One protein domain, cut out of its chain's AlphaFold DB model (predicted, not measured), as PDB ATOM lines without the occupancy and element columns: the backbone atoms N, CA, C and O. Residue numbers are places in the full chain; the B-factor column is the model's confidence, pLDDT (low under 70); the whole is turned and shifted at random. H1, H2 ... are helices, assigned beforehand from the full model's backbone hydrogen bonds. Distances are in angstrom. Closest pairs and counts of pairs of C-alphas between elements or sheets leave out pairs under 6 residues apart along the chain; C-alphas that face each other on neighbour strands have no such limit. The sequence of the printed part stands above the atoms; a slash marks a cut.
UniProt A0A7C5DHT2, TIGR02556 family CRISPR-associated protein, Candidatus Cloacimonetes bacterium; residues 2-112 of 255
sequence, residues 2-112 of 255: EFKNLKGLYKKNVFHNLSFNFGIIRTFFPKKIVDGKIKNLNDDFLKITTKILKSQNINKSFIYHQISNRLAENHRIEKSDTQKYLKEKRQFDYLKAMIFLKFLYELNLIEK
ATOM      1  N   GLU A   2      44.006  34.608 -32.516       75.25
ATOM      2  CA  GLU A   2      44.025  35.644 -31.475       75.25
ATOM      3  C   GLU A   2      45.309  35.712 -30.660       75.25
ATOM      4  O   GLU A   2      45.476  36.647 -29.880       75.25
ATOM      5  N   PHE A   3      46.209  34.749 -30.833       80.69
ATOM      6  CA  PHE A   3      47.514  34.767 -30.190       80.69
ATOM      7  C   PHE A   3      48.577  35.426 -31.067       80.69
ATOM      8  O   PHE A   3      49.715  35.580 -30.630       80.69
ATOM      9  N   LYS A   4      48.229  35.852 -32.288       78.81
ATOM     10  CA  LYS A   4      49.148  36.489 -33.235       78.81
ATOM     11  C   LYS A   4      48.878  37.979 -33.388       78.81
ATOM     12  O   LYS A   4      47.751  38.441 -33.226       78.81
ATOM     13  N   ASN A   5      49.923  38.723 -33.749       74.88
ATOM     14  CA  ASN A   5      49.855  40.161 -34.033       74.88
ATOM     15  C   ASN A   5      49.237  40.982 -32.883       74.88
ATOM     16  O   ASN A   5      48.497  41.946 -33.094       74.88
ATOM     17  N   LEU A   6      49.570  40.619 -31.644       68.50
ATOM     18  CA  LEU A   6      49.134  41.325 -30.449       68.50
ATOM     19  C   LEU A   6      49.970  42.591 -30.256       68.50
ATOM     20  O   LEU A   6      51.178  42.528 -30.023       68.50
ATOM     21  N   LYS A   7      49.332  43.755 -30.350       62.47
ATOM     22  CA  LYS A   7      50.002  45.051 -30.222       62.47
ATOM     23  C   LYS A   7      50.149  45.445 -28.754       62.47
ATOM     24  O   LYS A   7      49.142  45.623 -28.083       62.47
ATOM     25  N   GLY A   8      51.375  45.676 -28.281       57.19
ATOM     26  CA  GLY A   8      51.599  46.285 -26.960       57.19
ATOM     27  C   GLY A   8      51.878  45.328 -25.796       57.19
ATOM     28  O   GLY A   8      51.759  45.749 -24.651       57.19
ATOM     29  N   LEU A   9      52.272  44.072 -26.056       52.78
ATOM     30  CA  LEU A   9      52.577  43.086 -25.002       52.78
ATOM     31  C   LEU A   9      53.722  43.522 -24.063       52.78
ATOM     32  O   LEU A   9      53.645  43.292 -22.858       52.78
ATOM     33  N   TYR A  10      54.764  44.160 -24.606       53.16
ATOM     34  CA  TYR A  10      55.938  44.609 -23.836       53.16
ATOM     35  C   TYR A  10      56.356  46.054 -24.138       53.16
ATOM     36  O   TYR A  10      56.917  46.728 -23.277       53.16
ATOM     37  N   LYS A  11      56.076  46.549 -25.352       50.69
ATOM     38  CA  LYS A  11      56.331  47.933 -25.777       50.69
ATOM     39  C   LYS A  11      55.195  48.432 -26.664       50.69
ATOM     40  O   LYS A  11      54.671  47.692 -27.499       50.69
ATOM     41  N   LYS A  12      54.832  49.707 -26.503       52.50
ATOM     42  CA  LYS A  12      53.815  50.376 -27.325       52.50
ATOM     43  C   LYS A  12      54.217  50.261 -28.805       52.50
ATOM     44  O   LYS A  12      55.350  50.564 -29.151       52.50
ATOM     45  N   ASN A  13      53.284  49.826 -29.653       55.50
ATOM     46  CA  ASN A  13      53.450  49.647 -31.107       55.50
ATOM     47  C   ASN A  13      54.313  48.471 -31.600       55.50
ATOM     48  O   ASN A  13      54.569  48.405 -32.797       55.50
ATOM     49  N   VAL A  14      54.683  47.511 -30.747       53.78
ATOM     50  CA  VAL A  14      55.307  46.256 -31.206       53.78
ATOM     51  C   VAL A  14      54.262  45.144 -31.264       53.78
ATOM     52  O   VAL A  14      53.484  44.968 -30.319       53.78
ATOM     53  N   PHE A  15      54.235  44.424 -32.386       57.69
ATOM     54  CA  PHE A  15      53.431  43.220 -32.564       57.69
ATOM     55  C   PHE A  15      54.160  42.021 -31.973       57.69
ATOM     56  O   PHE A  15      55.347  41.814 -32.213       57.69
ATOM     57  N   HIS A  16      53.436  41.228 -31.203       64.88
ATOM     58  CA  HIS A  16      53.961  40.053 -30.538       64.88
ATOM     59  C   HIS A  16      53.033  38.867 -30.788       64.88
ATOM     60  O   HIS A  16      51.813  39.022 -30.853       64.88
ATOM     61  N   ASN A  17      53.618  37.681 -30.901       76.44
ATOM     62  CA  ASN A  17      52.872  36.433 -30.864       76.44
ATOM     63  C   ASN A  17      52.974  35.880 -29.443       76.44
ATOM     64  O   ASN A  17      54.069  35.806 -28.884       76.44
ATOM     65  N   LEU A  18      51.842  35.536 -28.841       80.75
ATOM     66  CA  LEU A  18      51.799  34.918 -27.528       80.75
ATOM     67  C   LEU A  18      51.963  33.405 -27.699       80.75
ATOM     68  O   LEU A  18      51.119  32.749 -28.297       80.75
ATOM     69  N   SER A  19      53.052  32.857 -27.172       84.81
ATOM     70  CA  SER A  19      53.303  31.416 -27.108       84.81
ATOM     71  C   SER A  19      53.469  30.975 -25.659       84.81
ATOM     72  O   SER A  19      53.852  31.768 -24.790       84.81
ATOM     73  N   PHE A  20      53.165  29.704 -25.388       87.94
ATOM     74  CA  PHE A  20      53.331  29.154 -24.049       87.94
ATOM     75  C   PHE A  20      54.792  29.251 -23.586       87.94
ATOM     76  O   PHE A  20      55.724  28.935 -24.322       87.94
ATOM     77  N   ASN A  21      54.982  29.687 -22.342       90.06
ATOM     78  CA  ASN A  21      56.248  29.636 -21.618       90.06
ATOM     79  C   ASN A  21      55.969  29.676 -20.106       90.06
ATOM     80  O   ASN A  21      54.928  30.171 -19.672       90.06
ATOM     81  N   PHE A  22      56.911  29.228 -19.273       89.25
ATOM     82  CA  PHE A  22      56.738  29.231 -17.810       89.25
ATOM     83  C   PHE A  22      56.584  30.639 -17.199       89.25
ATOM     84  O   PHE A  22      56.064  30.777 -16.089       89.25
ATOM     85  N   GLY A  23      56.950  31.703 -17.922       88.75
ATOM     86  CA  GLY A  23      56.637  33.084 -17.541       88.75
ATOM     87  C   GLY A  23      55.130  33.381 -17.531       88.75
ATOM     88  O   GLY A  23      54.663  34.189 -16.723       88.75
ATOM     89  N   ILE A  24      54.342  32.680 -18.356       90.69
ATOM     90  CA  ILE A  24      52.874  32.725 -18.309       90.69
ATOM     91  C   ILE A  24      52.373  32.144 -16.988       90.69
ATOM     92  O   ILE A  24      51.608  32.805 -16.292       90.69
ATOM     93  N   ILE A  25      52.869  30.974 -16.578       91.25
ATOM     94  CA  ILE A  25      52.519  30.375 -15.279       91.25
ATOM     95  C   ILE A  25      52.897  31.341 -14.155       91.25
ATOM     96  O   ILE A  25      52.091  31.648 -13.280       91.25
ATOM     97  N   ARG A  26      54.091  31.935 -14.218       89.56
ATOM     98  CA  ARG A  26      54.542  32.915 -13.224       89.56
ATOM     99  C   ARG A  26      53.621  34.136 -13.089       89.56
ATOM    100  O   ARG A  26      53.608  34.748 -12.024       89.56
ATOM    101  N   THR A  27      52.848  34.475 -14.122       89.06
ATOM    102  CA  THR A  27      51.858  35.564 -14.074       89.06
ATOM    103  C   THR A  27      50.712  35.252 -13.107       89.06
ATOM    104  O   THR A  27      50.268  36.154 -12.399       89.06
ATOM    105  N   PHE A  28      50.265  33.994 -13.049       90.31
ATOM    106  CA  PHE A  28      49.157  33.542 -12.195       90.31
ATOM    107  C   PHE A  28      49.618  32.974 -10.854       90.31
ATOM    108  O   PHE A  28      48.841  32.924  -9.910       90.31
ATOM    109  N   PHE A  29      50.900  32.624 -10.744       89.81
ATOM    110  CA  PHE A  29      51.536  32.160  -9.511       89.81
ATOM    111  C   PHE A  29      52.666  33.119  -9.081       89.81
ATOM    112  O   PHE A  29      53.849  32.732  -9.058       89.81
ATOM    113  N   PRO A  30      52.344  34.400  -8.796       83.56
ATOM    114  CA  PRO A  30      53.338  35.394  -8.423       83.56
ATOM    115  C   PRO A  30      53.929  35.108  -7.036       83.56
ATOM    116  O   PRO A  30      53.400  34.333  -6.237       83.56
ATOM    117  N   LYS A  31      55.051  35.765  -6.726       77.75
ATOM    118  CA  LYS A  31      55.615  35.748  -5.370       77.75
ATOM    119  C   LYS A  31      54.637  36.439  -4.416       77.75
ATOM    120  O   LYS A  31      54.228  37.565  -4.685       77.75
ATOM    121  N   LYS A  32      54.311  35.796  -3.294       70.69
ATOM    122  CA  LYS A  32      53.538  36.420  -2.213       70.69
ATOM    123  C   LYS A  32      54.504  37.214  -1.324       70.69
ATOM    124  O   LYS A  32      55.464  36.654  -0.798       70.69
ATOM    125  N   ILE A  33      54.272  38.518  -1.192       64.38
ATOM    126  CA  ILE A  33      55.004  39.391  -0.263       64.38
ATOM    127  C   ILE A  33      54.083  39.629   0.930       64.38
ATOM    128  O   ILE A  33      52.948  40.059   0.741       64.38
ATOM    129  N   VAL A  34      54.552  39.316   2.136       61.84
ATOM    130  CA  VAL A  34      53.821  39.537   3.391       61.84
ATOM    131  C   VAL A  34      54.751  40.314   4.317       61.84
ATOM    132  O   VAL A  34      55.892  39.904   4.515       61.84
ATOM    133  N   ASP A  35      54.293  41.463   4.813       61.12
ATOM    134  CA  ASP A  35      55.039  42.341   5.730       61.12
ATOM    135  C   ASP A  35      56.450  42.713   5.239       61.12
ATOM    136  O   ASP A  35      57.441  42.617   5.960       61.12
ATOM    137  N   GLY A  36      56.564  43.073   3.955       64.38
ATOM    138  CA  GLY A  36      57.839  43.462   3.334       64.38
ATOM    139  C   GLY A  36      58.852  42.321   3.169       64.38
ATOM    140  O   GLY A  36      59.910  42.525   2.577       64.38
ATOM    141  N   LYS A  37      58.528  41.107   3.630       57.09
ATOM    142  CA  LYS A  37      59.338  39.905   3.452       57.09
ATOM    143  C   LYS A  37      58.724  39.029   2.369       57.09
ATOM    144  O   LYS A  37      57.510  38.843   2.268       57.09
ATOM    145  N   ILE A  38      59.582  38.465   1.528       57.81
ATOM    146  CA  ILE A  38      59.159  37.426   0.595       57.81
ATOM    147  C   ILE A  38      58.817  36.199   1.441       57.81
ATOM    148  O   ILE A  38      59.712  35.530   1.952       57.81
ATOM    149  N   LYS A  39      57.526  35.888   1.577       53.66
ATOM    150  CA  LYS A  39      57.108  34.622   2.175       53.66
ATOM    151  C   LYS A  39      57.483  33.521   1.184       53.66
ATOM    152  O   LYS A  39      56.996  33.555   0.057       53.66
ATOM    153  N   ASN A  40      58.398  32.636   1.597       47.75
ATOM    154  CA  ASN A  40      58.905  31.446   0.898       47.75
ATOM    155  C   ASN A  40      58.661  31.465  -0.612       47.75
ATOM    156  O   ASN A  40      57.634  31.002  -1.110       47.75
ATOM    157  N   LEU A  41      59.610  32.059  -1.333       45.62
ATOM    158  CA  LEU A  41      59.666  32.067  -2.787       45.62
ATOM    159  C   LEU A  41      59.236  30.685  -3.339       45.62
ATOM    160  O   LEU A  41      59.977  29.715  -3.250       45.62
ATOM    161  N   ASN A  42      58.071  30.652  -3.990       58.19
ATOM    162  CA  ASN A  42      57.677  29.685  -5.018       58.19
ATOM    163  C   ASN A  42      56.965  28.372  -4.653       58.19
ATOM    164  O   ASN A  42      56.936  27.513  -5.529       58.19
ATOM    165  N   ASP A  43      56.325  28.198  -3.499       71.19
ATOM    166  CA  ASP A  43      55.604  26.935  -3.255       71.19
ATOM    167  C   ASP A  43      54.606  26.598  -4.375       71.19
ATOM    168  O   ASP A  43      54.751  25.578  -5.036       71.19
ATOM    169  N   ASP A  44      53.653  27.480  -4.677       85.31
ATOM    170  CA  ASP A  44      52.616  27.165  -5.670       85.31
ATOM    171  C   ASP A  44      53.180  27.120  -7.108       85.31
ATOM    172  O   ASP A  44      52.844  26.220  -7.877       85.31
ATOM    173  N   PHE A  45      54.099  28.031  -7.465       89.62
ATOM    174  CA  PHE A  45      54.735  28.047  -8.793       89.62
ATOM    175  C   PHE A  45      55.616  26.812  -9.039       89.62
ATOM    176  O   PHE A  45      55.509  26.192 -10.099       89.62
ATOM    177  N   LEU A  46      56.478  26.439  -8.083       89.12
ATOM    178  CA  LEU A  46      57.317  25.244  -8.201       89.12
ATOM    179  C   LEU A  46      56.473  23.981  -8.111       89.12
ATOM    180  O   LEU A  46      56.746  23.055  -8.866       89.12
ATOM    181  N   LYS A  47      55.438  23.937  -7.261       89.56
ATOM    182  CA  LYS A  47      54.507  22.800  -7.198       89.56
ATOM    183  C   LYS A  47      53.847  22.574  -8.552       89.56
ATOM    184  O   LYS A  47      53.914  21.461  -9.063       89.56
ATOM    185  N   ILE A  48      53.278  23.613  -9.165       92.06
ATOM    186  CA  ILE A  48      52.647  23.501 -10.487       92.06
ATOM    187  C   ILE A  48      53.665  23.141 -11.565       92.06
ATOM    188  O   ILE A  48      53.427  22.212 -12.327       92.06
ATOM    189  N   THR A  49      54.824  23.798 -11.593       92.25
ATOM    190  CA  THR A  49      55.886  23.482 -12.562       92.25
ATOM    191  C   THR A  49      56.351  22.031 -12.425       92.25
ATOM    192  O   THR A  49      56.460  21.322 -13.416       92.25
ATOM    193  N   THR A  50      56.553  21.556 -11.197       92.25
ATOM    194  CA  THR A  50      56.953  20.172 -10.915       92.25
ATOM    195  C   THR A  50      55.868  19.189 -11.333       92.25
ATOM    196  O   THR A  50      56.189  18.176 -11.944       92.25
ATOM    197  N   LYS A  51      54.592  19.479 -11.043       94.12
ATOM    198  CA  LYS A  51      53.472  18.640 -11.486       94.12
ATOM    199  C   LYS A  51      53.407  18.544 -13.007       94.12
ATOM    200  O   LYS A  51      53.288  17.440 -13.515       94.12
ATOM    201  N   ILE A  52      53.571  19.663 -13.716       94.62
ATOM    202  CA  ILE A  52      53.624  19.695 -15.185       94.62
ATOM    203  C   ILE A  52      54.783  18.839 -15.701       94.62
ATOM    204  O   ILE A  52      54.569  17.962 -16.529       94.62
ATOM    205  N   LEU A  53      55.999  19.042 -15.185       93.44
ATOM    206  CA  LEU A  53      57.182  18.288 -15.617       93.44
ATOM    207  C   LEU A  53      57.068  16.785 -15.318       93.44
ATOM    208  O   LEU A  53      57.599  15.969 -16.061       93.44
ATOM    209  N   LYS A  54      56.367  16.416 -14.240       95.69
ATOM    210  CA  LYS A  54      56.095  15.022 -13.863       95.69
ATOM    211  C   LYS A  54      54.820  14.456 -14.496       95.69
ATOM    212  O   LYS A  54      54.446  13.340 -14.154       95.69
ATOM    213  N   SER A  55      54.144  15.211 -15.364       92.94
ATOM    214  CA  SER A  55      52.853  14.845 -15.967       92.94
ATOM    215  C   SER A  55      51.805  14.387 -14.939       92.94
ATOM    216  O   SER A  55      51.086  13.413 -15.133       92.94
ATOM    217  N   GLN A  56      51.753  15.069 -13.795       93.06
ATOM    218  CA  GLN A  56      50.824  14.770 -12.710       93.06
ATOM    219  C   GLN A  56      49.551  15.598 -12.832       93.06
ATOM    220  O   GLN A  56      49.612  16.791 -13.133       93.06
ATOM    221  N   ASN A  57      48.416  14.992 -12.479       93.00
ATOM    222  CA  ASN A  57      47.134  15.682 -12.450       93.00
ATOM    223  C   ASN A  57      47.147  16.890 -11.486       93.00
ATOM    224  O   ASN A  57      47.724  16.887 -10.380       93.00
ATOM    225  N   ILE A  58      46.500  17.957 -11.937       93.25
ATOM    226  CA  ILE A  58      46.373  19.229 -11.253       93.25
ATOM    227  C   ILE A  58      44.891  19.497 -11.021       93.25
ATOM    228  O   ILE A  58      44.069  19.415 -11.925       93.25
ATOM    229  N   ASN A  59      44.554  19.886  -9.794       91.06
ATOM    230  CA  ASN A  59      43.191  20.264  -9.460       91.06
ATOM    231  C   ASN A  59      42.767  21.506 -10.272       91.06
ATOM    232  O   ASN A  59      43.357  22.583 -10.129       91.06
ATOM    233  N   LYS A  60      41.734  21.347 -11.105       90.62
ATOM    234  CA  LYS A  60      41.194  22.382 -11.997       90.62
ATOM    235  C   LYS A  60      40.718  23.622 -11.230       90.62
ATOM    236  O   LYS A  60      41.104  24.740 -11.575       90.62
ATOM    237  N   SER A  61      39.978  23.440 -10.136       88.69
ATOM    238  CA  SER A  61      39.490  24.539  -9.288       88.69
ATOM    239  C   SER A  61      40.627  25.372  -8.695       88.69
ATOM    240  O   SER A  61      40.527  26.595  -8.628       88.69
ATOM    241  N   PHE A  62      41.746  24.744  -8.320       90.56
ATOM    242  CA  PHE A  62      42.932  25.462  -7.844       90.56
ATOM    243  C   PHE A  62      43.541  26.360  -8.929       90.56
ATOM    244  O   PHE A  62      43.920  27.495  -8.638       90.56
ATOM    245  N   ILE A  63      43.611  25.888 -10.180       92.69
ATOM    246  CA  ILE A  63      44.099  26.696 -11.307       92.69
ATOM    247  C   ILE A  63      43.192  27.906 -11.537       92.69
ATOM    248  O   ILE A  63      43.688  29.036 -11.596       92.69
ATOM    249  N   TYR A  64      41.875  27.694 -11.605       90.75
ATOM    250  CA  TYR A  64      40.927  28.793 -11.792       90.75
ATOM    251  C   TYR A  64      40.953  29.788 -10.646       90.75
ATOM    252  O   TYR A  64      40.937  30.985 -10.904       90.75
ATOM    253  N   HIS A  65      41.086  29.333  -9.401       90.25
ATOM    254  CA  HIS A  65      41.206  30.228  -8.256       90.25
ATOM    255  C   HIS A  65      42.384  31.205  -8.402       90.25
ATOM    256  O   HIS A  65      42.248  32.408  -8.181       90.25
ATOM    257  N   GLN A  66      43.549  30.712  -8.827       90.12
ATOM    258  CA  GLN A  66      44.749  31.540  -9.005       90.12
ATOM    259  C   GLN A  66      44.602  32.514 -10.177       90.12
ATOM    260  O   GLN A  66      44.937  33.696 -10.056       90.12
ATOM    261  N   ILE A  67      44.049  32.036 -11.295       91.19
ATOM    262  CA  ILE A  67      43.733  32.869 -12.459       91.19
ATOM    263  C   ILE A  67      42.744  33.974 -12.065       91.19
ATOM    264  O   ILE A  67      43.019  35.153 -12.286       91.19
ATOM    265  N   SER A  68      41.628  33.619 -11.435       85.19
ATOM    266  CA  SER A  68      40.560  34.552 -11.077       85.19
ATOM    267  C   SER A  68      41.001  35.568 -10.037       85.19
ATOM    268  O   SER A  68      40.724  36.753 -10.217       85.19
ATOM    269  N   ASN A  69      41.786  35.175  -9.029       83.56
ATOM    270  CA  ASN A  69      42.398  36.130  -8.102       83.56
ATOM    271  C   ASN A  69      43.261  37.155  -8.842       83.56
ATOM    272  O   ASN A  69      43.097  38.361  -8.646       83.56
ATOM    273  N   ARG A  70      44.133  36.692  -9.746       83.62
ATOM    274  CA  ARG A  70      45.019  37.573 -10.511       83.62
ATOM    275  C   ARG A  70      44.246  38.542 -11.402       83.62
ATOM    276  O   ARG A  70      44.580  39.724 -11.494       83.62
ATOM    277  N   LEU A  71      43.211  38.049 -12.072       83.56
ATOM    278  CA  LEU A  71      42.377  38.867 -12.943       83.56
ATOM    279  C   LEU A  71      41.548  39.867 -12.129       83.56
ATOM    280  O   LEU A  71      41.488  41.039 -12.498       83.56
ATOM    281  N   ALA A  72      40.974  39.452 -10.999       75.88
ATOM    282  CA  ALA A  72      40.210  40.320 -10.107       75.88
ATOM    283  C   ALA A  72      41.070  41.443  -9.501       75.88
ATOM    284  O   ALA A  72      40.619  42.588  -9.446       75.88
ATOM    285  N   GLU A  73      42.318  41.163  -9.105       73.00
ATOM    286  CA  GLU A  73      43.288  42.189  -8.685       73.00
ATOM    287  C   GLU A  73      43.454  43.272  -9.759       73.00
ATOM    288  O   GLU A  73      43.343  44.464  -9.470       73.00
ATOM    289  N   ASN A  74      43.632  42.864 -11.018       67.00
ATOM    290  CA  ASN A  74      43.776  43.788 -12.142       67.00
ATOM    291  C   ASN A  74      42.506  44.617 -12.430       67.00
ATOM    292  O   ASN A  74      42.598  45.668 -13.071       67.00
ATOM    293  N   HIS A  75      41.325  44.160 -11.998       65.06
ATOM    294  CA  HIS A  75      40.065  44.909 -12.128       65.06
ATOM    295  C   HIS A  75      39.822  45.900 -10.990       65.06
ATOM    296  O   HIS A  75      39.104  46.872 -11.202       65.06
ATOM    297  N   ARG A  76      40.415  45.690  -9.809       62.69
ATOM    298  CA  ARG A  76      40.244  46.560  -8.629       62.69
ATOM    299  C   ARG A  76      41.119  47.816  -8.649       62.69
ATOM    300  O   ARG A  76      40.852  48.757  -7.907       62.69
ATOM    301  N   ILE A  77      42.160  47.849  -9.479       57.31
ATOM    302  CA  ILE A  77      43.060  49.002  -9.615       57.31
ATOM    303  C   ILE A  77      42.396  50.033 -10.544       57.31
ATOM    304  O   ILE A  77      42.643  50.061 -11.747       57.31
ATOM    305  N   GLU A  78      41.519  50.870  -9.987       48.28
ATOM    306  CA  GLU A  78      40.866  51.985 -10.690       48.28
ATOM    307  C   GLU A  78      41.052  53.298  -9.907       48.28
ATOM    308  O   GLU A  78      40.187  53.699  -9.135       48.28
ATOM    309  N   LYS A  79      42.181  53.992 -10.129       43.50
ATOM    310  CA  LYS A  79      42.295  55.455  -9.954       43.50
ATOM    311  C   LYS A  79      43.192  56.054 -11.062       43.50
ATOM    312  O   LYS A  79      44.301  55.572 -11.270       43.50
ATOM    313  N   SER A  80      42.649  57.077 -11.741       46.16
ATOM    314  CA  SER A  80      43.214  57.973 -12.784       46.16
ATOM    315  C   SER A  80      43.717  57.365 -14.116       46.16
ATOM    316  O   SER A  80      43.650  56.151 -14.313       46.16
ATOM    317  N   ASP A  81      44.139  58.244 -15.049       42.22
ATOM    318  CA  ASP A  81      44.432  58.127 -16.506       42.22
ATOM    319  C   ASP A  81      45.263  56.922 -17.007       42.22
ATOM    320  O   ASP A  81      45.485  56.726 -18.203       42.22
ATOM    321  N   THR A  82      45.628  56.013 -16.113       50.31
ATOM    322  CA  THR A  82      46.202  54.684 -16.360       50.31
ATOM    323  C   THR A  82      45.216  53.701 -17.035       50.31
ATOM    324  O   THR A  82      45.541  52.534 -17.263       50.31
ATOM    325  N   GLN A  83      43.995  54.131 -17.378       51.25
ATOM    326  CA  GLN A  83      42.893  53.259 -17.815       51.25
ATOM    327  C   GLN A  83      43.165  52.494 -19.119       51.25
ATOM    328  O   GLN A  83      42.774  51.328 -19.238       51.25
ATOM    329  N   LYS A  84      43.846  53.109 -20.098       48.72
ATOM    330  CA  LYS A  84      44.131  52.461 -21.391       48.72
ATOM    331  C   LYS A  84      45.191  51.364 -21.261       48.72
ATOM    332  O   LYS A  84      44.965  50.249 -21.724       48.72
ATOM    333  N   TYR A  85      46.291  51.652 -20.562       48.94
ATOM    334  CA  TYR A  85      47.353  50.675 -20.289       48.94
ATOM    335  C   TYR A  85      46.836  49.502 -19.448       48.94
ATOM    336  O   TYR A  85      47.118  48.345 -19.753       48.94
ATOM    337  N   LEU A  86      46.005  49.777 -18.437       55.84
ATOM    338  CA  LEU A  86      45.380  48.730 -17.630       55.84
ATOM    339  C   LEU A  86      44.400  47.876 -18.448       55.84
ATOM    340  O   LEU A  86      44.319  46.674 -18.221       55.84
ATOM    341  N   LYS A  87      43.689  48.449 -19.431       57.53
ATOM    342  CA  LYS A  87      42.795  47.691 -20.322       57.53
ATOM    343  C   LYS A  87      43.558  46.753 -21.257       57.53
ATOM    344  O   LYS A  87      43.181  45.590 -21.360       57.53
ATOM    345  N   GLU A  88      44.623  47.239 -21.891       59.09
ATOM    346  CA  GLU A  88      45.493  46.426 -22.753       59.09
ATOM    347  C   GLU A  88      46.168  45.312 -21.932       59.09
ATOM    348  O   GLU A  88      46.080  44.137 -22.286       59.09
ATOM    349  N   LYS A  89      46.706  45.642 -20.748       65.69
ATOM    350  CA  LYS A  89      47.283  44.666 -19.810       65.69
ATOM    351  C   LYS A  89      46.284  43.591 -19.365       65.69
ATOM    352  O   LYS A  89      46.640  42.416 -19.339       65.69
ATOM    353  N   ARG A  90      45.034  43.968 -19.054       69.56
ATOM    354  CA  ARG A  90      43.969  43.013 -18.697       69.56
ATOM    355  C   ARG A  90      43.723  42.020 -19.825       69.56
ATOM    356  O   ARG A  90      43.763  40.823 -19.568       69.56
ATOM    357  N   GLN A  91      43.530  42.498 -21.056       69.06
ATOM    358  CA  GLN A  91      43.303  41.627 -22.217       69.06
ATOM    359  C   GLN A  91      44.431  40.601 -22.400       69.06
ATOM    360  O   GLN A  91      44.156  39.441 -22.702       69.06
ATOM    361  N   PHE A  92      45.687  40.983 -22.146       77.88
ATOM    362  CA  PHE A  92      46.808  40.043 -22.220       77.88
ATOM    363  C   PHE A  92      46.794  38.982 -21.129       77.88
ATOM    364  O   PHE A  92      47.106  37.829 -21.416       77.88
ATOM    365  N   ASP A  93      46.433  39.335 -19.898       84.69
ATOM    366  CA  ASP A  93      46.361  38.352 -18.818       84.69
ATOM    367  C   ASP A  93      45.220  37.345 -19.055       84.69
ATOM    368  O   ASP A  93      45.377  36.163 -18.760       84.69
ATOM    369  N   TYR A  94      44.131  37.752 -19.712       85.94
ATOM    370  CA  TYR A  94      43.095  36.831 -20.190       85.94
ATOM    371  C   TYR A  94      43.604  35.856 -21.270       85.94
ATOM    372  O   TYR A  94      43.396  34.649 -21.162       85.94
ATOM    373  N   LEU A  95      44.339  36.344 -22.277       86.88
ATOM    374  CA  LEU A  95      44.922  35.483 -23.320       86.88
ATOM    375  C   LEU A  95      45.994  34.534 -22.766       86.88
ATOM    376  O   LEU A  95      46.067  33.374 -23.162       86.88
ATOM    377  N   LYS A  96      46.802  35.002 -21.810       90.62
ATOM    378  CA  LYS A  96      47.762  34.172 -21.072       90.62
ATOM    379  C   LYS A  96      47.069  33.049 -20.307       90.62
ATOM    380  O   LYS A  96      47.562  31.926 -20.327       90.62
ATOM    381  N   ALA A  97      45.946  33.344 -19.651       91.88
ATOM    382  CA  ALA A  97      45.166  32.343 -18.935       91.88
ATOM    383  C   ALA A  97      44.611  31.297 -19.909       91.88
ATOM    384  O   ALA A  97      44.719  30.104 -19.647       91.88
ATOM    385  N   MET A  98      44.109  31.738 -21.067       91.12
ATOM    386  CA  MET A  98      43.621  30.850 -22.122       91.12
ATOM    387  C   MET A  98      44.720  29.922 -22.660       91.12
ATOM    388  O   MET A  98      44.506  28.716 -22.713       91.12
ATOM    389  N   ILE A  99      45.907  30.442 -23.002       90.75
ATOM    390  CA  ILE A  99      47.037  29.598 -23.436       90.75
ATOM    391  C   ILE A  99      47.457  28.632 -22.334       90.75
ATOM    392  O   ILE A  99      47.751  27.475 -22.618       90.75
ATOM    393  N   PHE A 100      47.506  29.095 -21.085       93.69
ATOM    394  CA  PHE A 100      47.897  28.244 -19.972       93.69
ATOM    395  C   PHE A 100      46.921  27.078 -19.782       93.69
ATOM    396  O   PHE A 100      47.359  25.936 -19.695       93.69
ATOM    397  N   LEU A 101      45.615  27.347 -19.785       92.12
ATOM    398  CA  LEU A 101      44.591  26.308 -19.682       92.12
ATOM    399  C   LEU A 101      44.636  25.356 -20.876       92.12
ATOM    400  O   LEU A 101      44.664  24.150 -20.669       92.12
ATOM    401  N   LYS A 102      44.735  25.880 -22.106       89.69
ATOM    402  CA  LYS A 102      44.915  25.054 -23.308       89.69
ATOM    403  C   LYS A 102      46.118  24.126 -23.183       89.69
ATOM    404  O   LYS A 102      45.984  22.935 -23.391       89.69
ATOM    405  N   PHE A 103      47.266  24.649 -22.761       92.81
ATOM    406  CA  PHE A 103      48.461  23.839 -22.540       92.81
ATOM    407  C   PHE A 103      48.233  22.714 -21.517       92.81
ATOM    408  O   PHE A 103      48.682  21.593 -21.732       92.81
ATOM    409  N   LEU A 104      47.514  22.982 -20.422       92.38
ATOM    410  CA  LEU A 104      47.178  21.948 -19.439       92.38
ATOM    411  C   LEU A 104      46.197  20.901 -19.986       92.38
ATOM    412  O   LEU A 104      46.352  19.724 -19.666       92.38
ATOM    413  N   TYR A 105      45.217  21.311 -20.796       90.06
ATOM    414  CA  TYR A 105      44.273  20.408 -21.459       90.06
ATOM    415  C   TYR A 105      44.962  19.510 -22.494       90.06
ATOM    416  O   TYR A 105      44.702  18.314 -22.514       90.06
ATOM    417  N   GLU A 106      45.865  20.056 -23.311       89.44
ATOM    418  CA  GLU A 106      46.641  19.299 -24.311       89.44
ATOM    419  C   GLU A 106      47.530  18.227 -23.665       89.44
ATOM    420  O   GLU A 106      47.717  17.142 -24.207       89.44
ATOM    421  N   LEU A 107      48.054  18.510 -22.470       91.19
ATOM    422  CA  LEU A 107      48.834  17.551 -21.688       91.19
ATOM    423  C   LEU A 107      47.972  16.624 -20.810       91.19
ATOM    424  O   LEU A 107      48.528  15.836 -20.047       91.19
ATOM    425  N   ASN A 108      46.640  16.730 -20.873       90.81
ATOM    426  CA  ASN A 108      45.693  15.996 -20.024       90.81
ATOM    427  C   ASN A 108      45.989  16.123 -18.513       90.81
ATOM    428  O   ASN A 108      45.801  15.190 -17.734       90.81
ATOM    429  N   LEU A 109      46.473  17.293 -18.081       92.62
ATOM    430  CA  LEU A 109      46.832  17.555 -16.681       92.62
ATOM    431  C   LEU A 109      45.661  18.078 -15.848       92.62
ATOM    432  O   LEU A 109      45.768  18.134 -14.624       92.62
ATOM    433  N   ILE A 110      44.571  18.481 -16.495       91.12
ATOM    434  CA  ILE A 110      43.318  18.918 -15.875       91.12
ATOM    435  C   ILE A 110      42.145  18.216 -16.567       91.12
ATOM    436  O   ILE A 110      42.241  17.840 -17.732       91.12
ATOM    437  N   GLU A 111      41.046  18.041 -15.839       84.44
ATOM    438  CA  GLU A 111      39.850  17.334 -16.314       84.44
ATOM    439  C   GLU A 111      39.156  18.079 -17.468       84.44
ATOM    440  O   GLU A 111      38.834  19.268 -17.336       84.44
ATOM    441  N   LYS A 112      38.894  17.362 -18.571       76.19
ATOM    442  CA  LYS A 112      38.037  17.788 -19.688       76.19
ATOM    443  C   LYS A 112      36.604  17.312 -19.460       76.19
ATOM    444  O   LYS A 112      36.391  16.249 -18.880       76.19
TER     445      LYS A 112
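AT A GLANCE: This is residues 2 to 112 of the 255 residues of the protein "TIGR02556 family CRISPR-associated protein" of Candidatus Cloacimonetes bacterium (UniProt A0A7C5DHT2). The long helix H4 and the shorter H3 lie side by side as a helical hairpin, and the short H1 packs across one side of both. H2 lies beyond H1, while residues 79 to 84 stick out at the hairpin's turn. The printed part has 111 residues, with four named helices in the order H1, H2, H3, H4 and no named strand, and its class is all helix. It is compact, with a radius of gyration of the C-alphas of 15.2 A, and its outline is flat, spanning 43 by 39 by 21 A.

IN THESE COORDINATES: H4 is residues 83 to 106, 34.8 A from first to last C-alpha, and ends at C-alpha 106 (46.641, 19.299, -24.311). H3 is residues 60 to 76, 24.4 A long. H1 is residues 22 to 28, 10.4 A, beginning at C-alpha 22 (56.738, 29.231, -17.810). H2 is residues 43 to 53, 15.2 A.

HOW THE PARTS SIT: H4 touches H3 with residues 86 to 97 alone, opposite ways at a shallow tilt of 6 degrees; the closest C-alphas, of Asn 74 and Arg 90, are 6.6 A apart. H1, the hub, touches H4 at a steep tilt of 62 degrees, with the C-alphas of Ile 24 and Lys 96 closest at 6.0 A. It touches H3 at 67 degrees, steep but only just short of about perpendicular; the C-alphas of Phe 28 and Ile 67 are closest, 5.5 A apart. H1 and H2, a helical hairpin, only just touch, with 3 pairs of C-alphas within 8 A, the closest being Arg 26 and Phe 45 at 6.6 A. H2 is apart from H3, and only just apart from H4, closest 8.0 A. Every O i to N i+4 pair is within hydrogen-bond range in H2, H3 and H4; in H1, 2 of 3 are.

THE WHOLE: The C-alphas of Lys 54 and Ser 80 are the two farthest apart, 44.9 A. The printed part has no cut. The link from H1 to H2 is long; those from H2 to H3 and H3 to H4 are short. The mean pLDDT of the printed part is 76.6, and residues 6 to 16, 33 to 42 and 74 to 91 are under 70.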